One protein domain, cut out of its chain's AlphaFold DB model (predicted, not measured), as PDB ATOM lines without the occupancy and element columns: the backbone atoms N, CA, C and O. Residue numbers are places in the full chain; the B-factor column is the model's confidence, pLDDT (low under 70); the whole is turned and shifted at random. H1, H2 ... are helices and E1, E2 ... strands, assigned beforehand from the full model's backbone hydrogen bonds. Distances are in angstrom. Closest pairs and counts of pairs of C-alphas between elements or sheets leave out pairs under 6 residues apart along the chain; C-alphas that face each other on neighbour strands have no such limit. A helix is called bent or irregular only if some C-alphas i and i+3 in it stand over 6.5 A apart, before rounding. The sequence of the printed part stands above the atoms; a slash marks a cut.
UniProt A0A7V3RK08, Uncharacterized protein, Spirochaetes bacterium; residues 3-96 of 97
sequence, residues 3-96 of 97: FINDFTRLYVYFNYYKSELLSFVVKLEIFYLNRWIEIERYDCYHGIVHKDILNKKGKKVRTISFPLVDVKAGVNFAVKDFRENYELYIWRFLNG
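What this domain is: This is residues 3 to 96 of the 97 residues of an uncharacterized protein of Spirochaetes bacterium (UniProt A0A7V3RK08). A strongly twisted, curled wall of six strands, E1 to E6, has one long bent helix, H1, packed over one face, while its other face is bare. The helix makes a corner: arm H1a covers mainly E3 and E4, and arm H1b turns off to cross over E4. Along the 94 printed residues you meet E1, E2, E3, E4, E5, E6 and then H1; the sheet's order is the same, E1 E2 E3 E4 E5 E6, all antiparallel, and the class is mixed, helices and strands. The whole is compact, with a radius of gyration of the C-alphas of 13.3 A, and elongated in outline, spanning 39 by 25 by 22 A.

Where its parts are: Start with the longest strand, E3, residues 20 to 32, which runs 35.5 A from C-alpha 20 at (184.449, 158.630, 136.298). Beside it are E2, residues 8 to 17, 30.2 A, and E4, residues 35 to 45, 27.8 A, which bends by 58 degrees at residue 40. Next come E5, residues 48 to 54, 18.9 A, and the edge strand E6, residues 60 to 66, 16.9 A. The other edge strand, E1, residues 3 to 5, is 5.4 A long; find C-alpha 3 at (189.404, 133.243, 141.759). By its hydrogen bonds H1, residues 71 to 95, was assigned as one helix, but it is bent: C-alphas 84 and 87 are 8.3 A apart. Its arms are H1a, residues 71 to 84, 20.0 A, and H1b, residues 87 to 95, 12.2 A, ending at C-alpha 95 (206.138, 126.974, 127.191).

How they stand to each other: The six strands form a meander, each the antiparallel neighbour of the one before, and each successive pair is a hairpin. Look within hydrogen-bond range for N 4 and O 8, 2.9 A, between E1 and E2; N 13 and O 25, 2.8 A, between E2 and E3; N 28 and O 40, 2.8 A, between E3 and E4; N 52 and O 41, 2.7 A, between E4 and E5; and N 51 and O 64, 2.8 A, between E5 and E6. Both arms are on the same face of the sheet, giving two layers, helices on one face of a sheet. The closest C-alphas of H1a and E3 are those of Ala 78 and Val 26, 6.5 A. H1b has a height of 8.6 A over the sheet and lies over E4 and, only just, over E3, with 3 of its C-alphas; it runs across the strands, at 66 degrees to E4 on the local plane. The closest C-alphas of H1b and E4 are those of Phe 93 and Ile 39, 6.6 A. The arms are about perpendicular, at 76 degrees. In H1b every O i to N i+4 pair is within hydrogen-bond range, in H1a 8 of 10.

The domain as a whole: The two C-alphas farthest apart are those of Lys 18 and Asn 95, 42.8 A. The printed part has no cut, and its six links are tight. The mean pLDDT of the printed part is 95.6, and no printed residue is under 70.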
ATOM      1  N   PHE A   3     188.782 134.561 141.901       97.69
ATOM      2  CA  PHE A   3     189.404 133.243 141.759       97.69
ATOM      3  C   PHE A   3     188.748 132.488 140.599       97.69
ATOM      4  O   PHE A   3     187.522 132.464 140.501       97.69
ATOM      5  N   ILE A   4     189.567 131.930 139.705       97.38
ATOM      6  CA  ILE A   4     189.119 131.004 138.653       97.38
ATOM      7  C   ILE A   4     189.200 129.574 139.197       97.38
ATOM      8  O   ILE A   4     188.265 128.796 139.041       97.38
ATOM      9  N   ASN A   5     190.303 129.257 139.875       97.25
ATOM     10  CA  ASN A   5     190.531 128.036 140.644       97.25
ATOM     11  C   ASN A   5     191.600 128.314 141.722       97.25
ATOM     12  O   ASN A   5     192.041 129.456 141.880       97.25
ATOM     13  N   ASP A   6     192.044 127.283 142.440       97.62
ATOM     14  CA  ASP A   6     193.005 127.415 143.548       97.62
ATOM     15  C   ASP A   6     194.365 127.997 143.127       97.62
ATOM     16  O   ASP A   6     195.061 128.619 143.931       97.62
ATOM     17  N   PHE A   7     194.738 127.845 141.853       98.06
ATOM     18  CA  PHE A   7     196.046 128.237 141.323       98.06
ATOM     19  C   PHE A   7     195.977 129.371 140.302       98.06
ATOM     20  O   PHE A   7     197.016 129.789 139.796       98.06
ATOM     21  N   THR A   8     194.784 129.877 139.992       98.50
ATOM     22  CA  THR A   8     194.569 130.898 138.962       98.50
ATOM     23  C   THR A   8     193.565 131.927 139.442       98.50
ATOM     24  O   THR A   8     192.450 131.599 139.856       98.50
ATOM     25  N   ARG A   9     193.926 133.204 139.340       98.44
ATOM     26  CA  ARG A   9     193.066 134.305 139.770       98.44
ATOM     27  C   ARG A   9     193.235 135.528 138.889       98.44
ATOM     28  O   ARG A   9     194.269 135.725 138.259       98.44
ATOM     29  N   LEU A  10     192.227 136.387 138.921       98.62
ATOM     30  CA  LEU A  10     192.290 137.728 138.374       98.62
ATOM     31  C   LEU A  10     192.443 138.742 139.502       98.62
ATOM     32  O   LEU A  10     191.612 138.809 140.421       98.62
ATOM     33  N   TYR A  11     193.486 139.561 139.419       98.25
ATOM     34  CA  TYR A  11     193.584 140.786 140.204       98.25
ATOM     35  C   TYR A  11     192.930 141.913 139.413       98.25
ATOM     36  O   TYR A  11     193.296 142.156 138.268       98.25
ATOM     37  N   VAL A  12     191.956 142.589 140.019       97.50
ATOM     38  CA  VAL A  12     191.206 143.679 139.388       97.50
ATOM     39  C   VAL A  12     191.360 144.916 140.253       97.50
ATOM     40  O   VAL A  12     191.081 144.868 141.451       97.50
ATOM     41  N   TYR A  13     191.800 146.006 139.638       96.69
ATOM     42  CA  TYR A  13     191.946 147.312 140.259       96.69
ATOM     43  C   TYR A  13     191.343 148.384 139.362       96.69
ATOM     44  O   TYR A  13     191.483 148.344 138.139       96.69
ATOM     45  N   PHE A  14     190.706 149.361 139.993       95.25
ATOM     46  CA  PHE A  14     190.073 150.481 139.325       95.25
ATOM     47  C   PHE A  14     190.640 151.780 139.868       95.25
ATOM     48  O   PHE A  14     190.822 151.924 141.076       95.25
ATOM     49  N   ASN A  15     190.869 152.733 138.974       93.88
ATOM     50  CA  ASN A  15     191.230 154.090 139.328       93.88
ATOM     51  C   ASN A  15     190.118 155.040 138.886       93.88
ATOM     52  O   ASN A  15     189.818 155.151 137.696       93.88
ATOM     53  N   TYR A  16     189.529 155.733 139.852       93.19
ATOM     54  CA  TYR A  16     188.433 156.664 139.622       93.19
ATOM     55  C   TYR A  16     188.863 158.092 139.931       93.19
ATOM     56  O   TYR A  16     189.644 158.336 140.851       93.19
ATOM     57  N   TYR A  17     188.277 159.043 139.213       91.88
ATOM     58  CA  TYR A  17     188.236 160.439 139.621       91.88
ATOM     59  C   TYR A  17     186.782 160.875 139.719       91.88
ATOM     60  O   TYR A  17     186.037 160.840 138.739       91.88
ATOM     61  N   LYS A  18     186.359 161.252 140.931       93.44
ATOM     62  CA  LYS A  18     184.940 161.432 141.270       93.44
ATOM     63  C   LYS A  18     184.148 160.166 140.898       93.44
ATOM     64  O   LYS A  18     184.420 159.104 141.447       93.44
ATOM     65  N   SER A  19     183.196 160.269 139.974       91.81
ATOM     66  CA  SER A  19     182.357 159.168 139.486       91.81
ATOM     67  C   SER A  19     182.819 158.586 138.145       91.81
ATOM     68  O   SER A  19     182.130 157.742 137.572       91.81
ATOM     69  N   GLU A  20     183.947 159.048 137.604       89.94
ATOM     70  CA  GLU A  20     184.449 158.630 136.298       89.94
ATOM     71  C   GLU A  20     185.595 157.627 136.446       89.94
ATOM     72  O   GLU A  20     186.559 157.863 137.176       89.94
ATOM     73  N   LEU A  21     185.477 156.486 135.761       90.62
ATOM     74  CA  LEU A  21     186.548 155.498 135.675       90.62
ATOM     75  C   LEU A  21     187.636 156.037 134.740       90.62
ATOM     76  O   LEU A  21     187.419 156.102 133.534       90.62
ATOM     77  N   LEU A  22     188.796 156.394 135.294       91.00
ATOM     78  CA  LEU A  22     189.921 156.924 134.521       91.00
ATOM     79  C   LEU A  22     190.766 155.816 133.895       91.00
ATOM     80  O   LEU A  22     191.208 155.923 132.753       91.00
ATOM     81  N   SER A  23     191.035 154.764 134.662       94.50
ATOM     82  CA  SER A  23     191.810 153.617 134.203       94.50
ATOM     83  C   SER A  23     191.499 152.383 135.036       94.50
ATOM     84  O   SER A  23     190.933 152.460 136.129       94.50
ATOM     85  N   PHE A  24     191.882 151.222 134.522       96.50
ATOM     86  CA  PHE A  24     191.791 149.970 135.250       96.50
ATOM     87  C   PHE A  24     193.046 149.135 135.033       96.50
ATOM     88  O   PHE A  24     193.840 149.388 134.127       96.50
ATOM     89  N   VAL A  25     193.190 148.118 135.875       97.56
ATOM     90  CA  VAL A  25     194.152 147.039 135.707       97.56
ATOM     91  C   VAL A  25     193.440 145.718 135.970       97.56
ATOM     92  O   VAL A  25     192.869 145.526 137.043       97.56
ATOM     93  N   VAL A  26     193.500 144.794 135.014       98.38
ATOM     94  CA  VAL A  26     193.099 143.393 135.199       98.38
ATOM     95  C   VAL A  26     194.315 142.526 134.923       98.38
ATOM     96  O   VAL A  26     194.854 142.560 133.826       98.38
ATOM     97  N   LYS A  27     194.757 141.742 135.897       98.56
ATOM     98  CA  LYS A  27     195.902 140.836 135.759       98.56
ATOM     99  C   LYS A  27     195.424 139.403 135.805       98.56
ATOM    100  O   LYS A  27     194.655 139.072 136.704       98.56
ATOM    101  N   LEU A  28     195.927 138.567 134.910       98.75
ATOM    102  CA  LEU A  28     195.880 137.123 135.058       98.75
ATOM    103  C   LEU A  28     197.096 136.687 135.872       98.75
ATOM    104  O   LEU A  28     198.243 136.896 135.463       98.75
ATOM    105  N   GLU A  29     196.836 136.102 137.036       98.44
ATOM    106  CA  GLU A  29     197.862 135.622 137.947       98.44
ATOM    107  C   GLU A  29     197.750 134.114 138.152       98.44
ATOM    108  O   GLU A  29     196.653 133.583 138.346       98.44
ATOM    109  N   ILE A  30     198.901 133.442 138.174       98.06
ATOM    110  CA  ILE A  30     199.002 132.030 138.547       98.06
ATOM    111  C   ILE A  30     199.859 131.845 139.787       98.06
ATOM    112  O   ILE A  30     200.809 132.596 140.018       98.06
ATOM    113  N   PHE A  31     199.544 130.823 140.570       97.62
ATOM    114  CA  PHE A  31     200.389 130.388 141.665       97.62
ATOM    115  C   PHE A  31     201.481 129.461 141.120       97.62
ATOM    116  O   PHE A  31     201.218 128.336 140.702       97.62
ATOM    117  N   TYR A  32     202.718 129.950 141.084       93.38
ATOM    118  CA  TYR A  32     203.863 129.253 140.502       93.38
ATOM    119  C   TYR A  32     205.135 129.571 141.291       93.38
ATOM    120  O   TYR A  32     205.381 130.723 141.646       93.38
ATOM    121  N   LEU A  33     205.959 128.552 141.568       92.12
ATOM    122  CA  LEU A  33     207.149 128.665 142.432       92.12
ATOM    123  C   LEU A  33     206.824 129.285 143.807       92.12
ATOM    124  O   LEU A  33     207.515 130.187 144.275       92.12
ATOM    125  N   ASN A  34     205.748 128.794 144.433       95.62
ATOM    126  CA  ASN A  34     205.283 129.189 145.766       95.62
ATOM    127  C   ASN A  34     204.942 130.686 145.923       95.62
ATOM    128  O   ASN A  34     205.083 131.263 147.000       95.62
ATOM    129  N   ARG A  35     204.516 131.337 144.837       95.75
ATOM    130  CA  ARG A  35     204.063 132.733 144.835       95.75
ATOM    131  C   ARG A  35     203.075 132.988 143.703       95.75
ATOM    132  O   ARG A  35     203.068 132.275 142.704       95.75
ATOM    133  N   TRP A  36     202.281 134.043 143.834       97.00
ATOM    134  CA  TRP A  36     201.469 134.548 142.729       97.00
ATOM    135  C   TRP A  36     202.344 135.342 141.762       97.00
ATOM    136  O   TRP A  36     203.113 136.206 142.187       97.00
ATOM    137  N   ILE A  37     202.238 135.040 140.472       96.81
ATOM    138  CA  ILE A  37     202.944 135.750 139.406       96.81
ATOM    139  C   ILE A  37     201.960 136.250 138.352       96.81
ATOM    140  O   ILE A  37     201.020 135.548 137.996       96.81
ATOM    141  N   GLU A  38     202.201 137.458 137.848       97.69
ATOM    142  CA  GLU A  38     201.468 138.062 136.733       97.69
ATOM    143  C   GLU A  38     201.986 137.486 135.408       97.69
ATOM    144  O   GLU A  38     203.193 137.530 135.155       97.69
ATOM    145  N   ILE A  39     201.090 136.948 134.573       98.00
ATOM    146  CA  ILE A  39     201.461 136.374 133.265       98.00
ATOM    147  C   ILE A  39     200.952 137.204 132.086       98.00
ATOM    148  O   ILE A  39     201.654 137.353 131.088       98.00
ATOM    149  N   GLU A  40     199.772 137.807 132.227       98.38
ATOM    150  CA  GLU A  40     199.200 138.758 131.277       98.38
ATOM    151  C   GLU A  40     198.424 139.837 132.037       98.38
ATOM    152  O   GLU A  40     197.869 139.583 133.111       98.38
ATOM    153  N   ARG A  41     198.367 141.049 131.483       98.31
ATOM    154  CA  ARG A  41     197.662 142.180 132.093       98.31
ATOM    155  C   ARG A  41     196.950 143.017 131.052       98.31
ATOM    156  O   ARG A  41     197.554 143.410 130.064       98.31
ATOM    157  N   TYR A  42     195.705 143.367 131.336       98.38
ATOM    158  CA  TYR A  42     195.042 144.490 130.707       98.38
ATOM    159  C   TYR A  42     195.203 145.758 131.539       98.38
ATOM    160  O   TYR A  42     194.994 145.730 132.754       98.38
ATOM    161  N   ASP A  43     195.538 146.863 130.888       97.06
ATOM    162  CA  ASP A  43     195.531 148.201 131.475       97.06
ATOM    163  C   ASP A  43     195.074 149.257 130.456       97.06
ATOM    164  O   ASP A  43     194.720 148.943 129.316       97.06
ATOM    165  N   CYS A  44     194.991 150.517 130.888       93.56
ATOM    166  CA  CYS A  44     194.662 151.640 130.013       93.56
ATOM    167  C   CYS A  44     195.764 152.691 130.042       93.56
ATOM    168  O   CYS A  44     196.203 153.111 131.114       93.56
ATOM    169  N   TYR A  45     196.139 153.178 128.861       88.00
ATOM    170  CA  TYR A  45     197.050 154.305 128.694       88.00
ATOM    171  C   TYR A  45     196.493 155.238 127.617       88.00
ATOM    172  O   TYR A  45     196.140 154.775 126.534       88.00
ATOM    173  N   HIS A  46     196.356 156.533 127.933       86.75
ATOM    174  CA  HIS A  46     195.693 157.539 127.078       86.75
ATOM    175  C   HIS A  46     194.312 157.111 126.555       86.75
ATOM    176  O   HIS A  46     193.988 157.305 125.389       86.75
ATOM    177  N   GLY A  47     193.503 156.482 127.415       85.69
ATOM    178  CA  GLY A  47     192.154 156.020 127.062       85.69
ATOM    179  C   GLY A  47     192.108 154.786 126.156       85.69
ATOM    180  O   GLY A  47     191.021 154.316 125.839       85.69
ATOM    181  N   ILE A  48     193.262 154.234 125.771       93.81
ATOM    182  CA  ILE A  48     193.358 153.027 124.952       93.81
ATOM    183  C   ILE A  48     193.599 151.828 125.863       93.81
ATOM    184  O   ILE A  48     194.515 151.835 126.694       93.81
ATOM    185  N   VAL A  49     192.789 150.787 125.681       96.94
ATOM    186  CA  VAL A  49     192.962 149.502 126.359       96.94
ATOM    187  C   VAL A  49     194.131 148.748 125.731       96.94
ATOM    188  O   VAL A  49     194.211 148.596 124.511       96.94
ATOM    189  N   HIS A  50     195.026 148.243 126.570       97.62
ATOM    190  CA  HIS A  50     196.170 147.434 126.172       97.62
ATOM    191  C   HIS A  50     196.120 146.079 126.859       97.62
ATOM    192  O   HIS A  50     195.650 145.978 127.987       97.62
ATOM    193  N   LYS A  51     196.643 145.054 126.187       98.12
ATOM    194  CA  LYS A  51     196.991 143.756 126.760       98.12
ATOM    195  C   LYS A  51     198.495 143.566 126.673       98.12
ATOM    196  O   LYS A  51     199.046 143.451 125.579       98.12
ATOM    197  N   ASP A  52     199.139 143.504 127.821       98.00
ATOM    198  CA  ASP A  52     200.549 143.209 127.985       98.00
ATOM    199  C   ASP A  52     200.742 141.714 128.280       98.00
ATOM    200  O   ASP A  52     200.125 141.158 129.189       98.00
ATOM    201  N   ILE A  53     201.634 141.069 127.529       97.81
ATOM    202  CA  ILE A  53     202.066 139.682 127.736       97.81
ATOM    203  C   ILE A  53     203.444 139.714 128.392       97.81
ATOM    204  O   ILE A  53     204.347 140.408 127.903       97.81
ATOM    205  N   LEU A  54     203.622 138.975 129.489       96.25
ATOM    206  CA  LEU A  54     204.858 138.972 130.269       96.25
ATOM    207  C   LEU A  54     205.601 137.639 130.162       96.25
ATOM    208  O   LEU A  54     205.012 136.567 130.066       96.25
ATOM    209  N   ASN A  55     206.930 137.697 130.222       93.19
ATOM    210  CA  ASN A  55     207.759 136.501 130.363       93.19
ATOM    211  C   ASN A  55     207.975 136.116 131.835       93.19
ATOM    212  O   ASN A  55     207.633 136.852 132.757       93.19
ATOM    213  N   LYS A  56     208.657 134.985 132.067       91.81
ATOM    214  CA  LYS A  56     208.989 134.465 133.410       91.81
ATOM    215  C   LYS A  56     209.825 135.415 134.286       91.81
ATOM    216  O   LYS A  56     209.919 135.199 135.491       91.81
ATOM    217  N   LYS A  57     210.432 136.458 133.706       91.75
ATOM    218  CA  LYS A  57     211.163 137.515 134.431       91.75
ATOM    219  C   LYS A  57     210.271 138.716 134.781       91.75
ATOM    220  O   LYS A  57     210.790 139.717 135.263       91.75
ATOM    221  N   GLY A  58     208.968 138.649 134.497       91.75
ATOM    222  CA  GLY A  58     208.026 139.754 134.677       91.75
ATOM    223  C   GLY A  58     208.238 140.904 133.688       91.75
ATOM    224  O   GLY A  58     207.765 142.010 133.924       91.75
ATOM    225  N   LYS A  59     208.979 140.681 132.592       94.69
ATOM    226  CA  LYS A  59     209.185 141.699 131.556       94.69
ATOM    227  C   LYS A  59     208.135 141.554 130.468       94.69
ATOM    228  O   LYS A  59     207.871 140.441 130.014       94.69
ATOM    229  N   LYS A  60     207.608 142.689 130.010       95.31
ATOM    230  CA  LYS A  60     206.710 142.758 128.857       95.31
ATOM    231  C   LYS A  60     207.439 142.297 127.603       95.31
ATOM    232  O   LYS A  60     208.504 142.825 127.288       95.31
ATOM    233  N   VAL A  61     206.877 141.311 126.916       96.00
ATOM    234  CA  VAL A  61     207.404 140.799 125.642       96.00
ATOM    235  C   VAL A  61     206.556 141.223 124.456       96.00
ATOM    236  O   VAL A  61     207.066 141.311 123.344       96.00
ATOM    237  N   ARG A  62     205.273 141.510 124.685       96.38
ATOM    238  CA  ARG A  62     204.346 141.962 123.650       96.38
ATOM    239  C   ARG A  62     203.237 142.802 124.264       96.38
ATOM    240  O   ARG A  62     202.773 142.493 125.356       96.38
ATOM    241  N   THR A  63     202.793 143.806 123.517       97.06
ATOM    242  CA  THR A  63     201.616 144.616 123.833       97.06
ATOM    243  C   THR A  63     200.656 144.560 122.649       97.06
ATOM    244  O   THR A  63     201.082 144.633 121.496       97.06
ATOM    245  N   ILE A  64     199.368 144.391 122.928       97.31
ATOM    246  CA  ILE A  64     198.281 144.432 121.947       97.31
ATOM    247  C   ILE A  64     197.364 145.590 122.337       97.31
ATOM    248  O   ILE A  64     196.918 145.650 123.480       97.31
ATOM    249  N   SER A  65     197.090 146.501 121.408       96.88
ATOM    250  CA  SER A  65     196.204 147.649 121.636       96.88
ATOM    251  C   SER A  65     194.798 147.367 121.112       96.88
ATOM    252  O   SER A  65     194.632 146.790 120.038       96.88
ATOM    253  N   PHE A  66     193.793 147.840 121.841       96.38
ATOM    254  CA  PHE A  66     192.377 147.737 121.500       96.38
ATOM    255  C   PHE A  66     191.775 149.149 121.414       96.38
ATOM    256  O   PHE A  66     191.064 149.571 122.323       96.38
ATOM    257  N   PRO A  67     192.057 149.913 120.339       94.06
ATOM    258  CA  PRO A  67     191.668 151.325 120.241       94.06
ATOM    259  C   PRO A  67     190.154 151.549 120.133       94.06
ATOM    260  O   PRO A  67     189.686 152.660 120.350       94.06
ATOM    261  N   LEU A  68     189.392 150.506 119.788       94.12
ATOM    262  CA  LEU A  68     187.932 150.557 119.664       94.12
ATOM    263  C   LEU A  68     187.201 150.117 120.942       94.12
ATOM    264  O   LEU A  68     185.974 150.149 120.978       94.12
ATOM    265  N   VAL A  69     187.932 149.673 121.968       93.62
ATOM    266  CA  VAL A  69     187.355 149.287 123.257       93.62
ATOM    267  C   VAL A  69     187.470 150.481 124.192       93.62
ATOM    268  O   VAL A  69     188.574 150.872 124.569       93.62
ATOM    269  N   ASP A  70     186.333 151.059 124.569       91.31
ATOM    270  CA  ASP A  70     186.310 152.132 125.558       91.31
ATOM    271  C   ASP A  70     186.712 151.621 126.954       91.31
ATOM    272  O   ASP A  70     186.595 150.435 127.270       91.31
ATOM    273  N   VAL A  71     187.176 152.523 127.821       89.19
ATOM    274  CA  VAL A  71     187.705 152.173 129.152       89.19
ATOM    275  C   VAL A  71     186.669 151.458 130.030       89.19
ATOM    276  O   VAL A  71     187.030 150.549 130.781       89.19
ATOM    277  N   LYS A  72     185.381 151.821 129.941       88.25
ATOM    278  CA  LYS A  72     184.321 151.204 130.756       88.25
ATOM    279  C   LYS A  72     184.030 149.782 130.280       88.25
ATOM    280  O   LYS A  72     183.911 148.878 131.106       88.25
ATOM    281  N   ALA A  73     183.964 149.567 128.968       93.12
ATOM    282  CA  ALA A  73     183.826 148.243 128.375       93.12
ATOM    283  C   ALA A  73     185.089 147.386 128.562       93.12
ATOM    284  O   ALA A  73     184.988 146.166 128.705       93.12
ATOM    285  N   GLY A  74     186.265 148.016 128.619       95.44
ATOM    286  CA  GLY A  74     187.566 147.358 128.706       95.44
ATOM    287  C   GLY A  74     187.719 146.435 129.910       95.44
ATOM    288  O   GLY A  74     188.309 145.365 129.784       95.44
ATOM    289  N   VAL A  75     187.126 146.785 131.052       95.06
ATOM    290  CA  VAL A  75     187.135 145.934 132.252       95.06
ATOM    291  C   VAL A  75     186.411 144.619 131.976       95.06
ATOM    292  O   VAL A  75     186.959 143.541 132.205       95.06
ATOM    293  N   ASN A  76     185.173 144.709 131.482       95.75
ATOM    294  CA  ASN A  76     184.345 143.540 131.194       95.75
ATOM    295  C   ASN A  76     184.975 142.695 130.089       95.75
ATOM    296  O   ASN A  76     184.997 141.471 130.194       95.75
ATOM    297  N   PHE A  77     185.535 143.350 129.071       97.25
ATOM    298  CA  PHE A  77     186.290 142.705 128.006       97.25
ATOM    299  C   PHE A  77     187.479 141.905 128.556       97.25
ATOM    300  O   PHE A  77     187.589 140.717 128.273       97.25
ATOM    301  N   ALA A  78     188.315 142.516 129.399       98.00
ATOM    302  CA  ALA A  78     189.486 141.872 129.990       98.00
ATOM    303  C   ALA A  78     189.119 140.689 130.900       98.00
ATOM    304  O   ALA A  78     189.733 139.625 130.831       98.00
ATOM    305  N   VAL A  79     188.101 140.856 131.753       98.00
ATOM    306  CA  VAL A  79     187.629 139.780 132.639       98.00
ATOM    307  C   VAL A  79     187.048 138.624 131.830       98.00
ATOM    308  O   VAL A  79     187.322 137.468 132.156       98.00
ATOM    309  N   LYS A  80     186.261 138.917 130.788       98.12
ATOM    310  CA  LYS A  80     185.694 137.896 129.903       98.12
ATOM    311  C   LYS A  80     186.795 137.135 129.168       98.12
ATOM    312  O   LYS A  80     186.820 135.912 129.255       98.12
ATOM    313  N   ASP A  81     187.729 137.848 128.537       98.44
ATOM    314  CA  ASP A  81     188.858 137.244 127.823       98.44
ATOM    315  C   ASP A  81     189.645 136.291 128.722       98.44
ATOM    316  O   ASP A  81     189.837 135.126 128.381       98.44
ATOM    317  N   PHE A  82     190.044 136.741 129.915       98.56
ATOM    318  CA  PHE A  82     190.776 135.867 130.820       98.56
ATOM    319  C   PHE A  82     189.941 134.688 131.318       98.56
ATOM    320  O   PHE A  82     190.473 133.590 131.410       98.56
ATOM    321  N   ARG A  83     188.649 134.854 131.610       97.75
ATOM    322  CA  ARG A  83     187.808 133.717 132.025       97.75
ATOM    323  C   ARG A  83     187.671 132.656 130.938       97.75
ATOM    324  O   ARG A  83     187.670 131.475 131.263       97.75
ATOM    325  N   GLU A  84     187.553 133.074 129.684       98.38
ATOM    326  CA  GLU A  84     187.344 132.168 128.553       98.38
ATOM    327  C   GLU A  84     188.656 131.547 128.050       98.38
ATOM    328  O   GLU A  84     188.642 130.423 127.557       98.38
ATOM    329  N   ASN A  85     189.792 132.237 128.209       98.56
ATOM    330  CA  ASN A  85     191.047 131.867 127.548       98.56
ATOM    331  C   ASN A  85     192.242 131.608 128.491       98.56
ATOM    332  O   ASN A  85     193.348 131.368 127.998       98.56
ATOM    333  N   TYR A  86     192.078 131.648 129.825       98.31
ATOM    334  CA  TYR A  86     193.216 131.567 130.763       98.31
ATOM    335  C   TYR A  86     194.114 130.342 130.550       98.31
ATOM    336  O   TYR A  86     195.334 130.479 130.607       98.31
ATOM    337  N   GLU A  87     193.552 129.161 130.275       98.38
ATOM    338  CA  GLU A  87     194.329 127.925 130.105       98.38
ATOM    339  C   GLU A  87     195.350 128.046 128.967       98.38
ATOM    340  O   GLU A  87     196.511 127.656 129.116       98.38
ATOM    341  N   LEU A  88     194.952 128.671 127.853       98.19
ATOM    342  CA  LEU A  88     195.834 128.934 126.719       98.19
ATOM    343  C   LEU A  88     196.968 129.895 127.102       98.19
ATOM    344  O   LEU A  88     198.113 129.696 126.692       98.19
ATOM    345  N   TYR A  89     196.671 130.937 127.875       98.00
ATOM    346  CA  TYR A  89     197.668 131.929 128.289       98.00
ATOM    347  C   TYR A  89     198.668 131.343 129.283       98.00
ATOM    348  O   TYR A  89     199.874 131.560 129.147       98.00
ATOM    349  N   ILE A  90     198.197 130.505 130.208       97.88
ATOM    350  CA  ILE A  90     199.058 129.722 131.099       97.88
ATOM    351  C   ILE A  90     199.948 128.786 130.280       97.88
ATOM    352  O   ILE A  90     201.163 128.762 130.484       97.88
ATOM    353  N   TRP A  91     199.380 128.055 129.316       97.69
ATOM    354  CA  TRP A  91     200.151 127.169 128.447       97.69
ATOM    355  C   TRP A  91     201.250 127.929 127.694       97.69
ATOM    356  O   TRP A  91     202.405 127.495 127.702       97.69
ATOM    357  N   ARG A  92     200.936 129.091 127.105       95.69
ATOM    358  CA  ARG A  92     201.923 129.940 126.417       95.69
ATOM    359  C   ARG A  92     203.034 130.386 127.357       95.69
ATOM    360  O   ARG A  92     204.210 130.211 127.040       95.69
ATOM    361  N   PHE A  93     202.674 130.875 128.541       96.19
ATOM    362  CA  PHE A  93     203.630 131.326 129.547       96.19
ATOM    363  C   PHE A  93     204.585 130.208 129.998       96.19
ATOM    364  O   PHE A  93     205.806 130.401 130.063       96.19
ATOM    365  N   LEU A  94     204.055 129.013 130.282       94.81
ATOM    366  CA  LEU A  94     204.859 127.871 130.725       94.81
ATOM    367  C   LEU A  94     205.817 127.383 129.628       94.81
ATOM    368  O   LEU A  94     206.968 127.060 129.944       94.81
ATOM    369  N   ASN A  95     205.382 127.425 128.364       94.62
ATOM    370  CA  ASN A  95     206.138 126.974 127.191       94.62
ATOM    371  C   ASN A  95     206.956 128.077 126.488       94.62
ATOM    372  O   ASN A  95     207.644 127.789 125.509       94.62
ATOM    373  N   GLY A  96     206.912 129.324 126.969       87.44
ATOM    374  CA  GLY A  96     207.655 130.448 126.389       87.44
ATOM    375  C   GLY A  96     207.213 130.822 124.969       87.44
ATOM    376  O   GLY A  96     208.068 131.100 124.127       87.44
TER     377      GLY A  96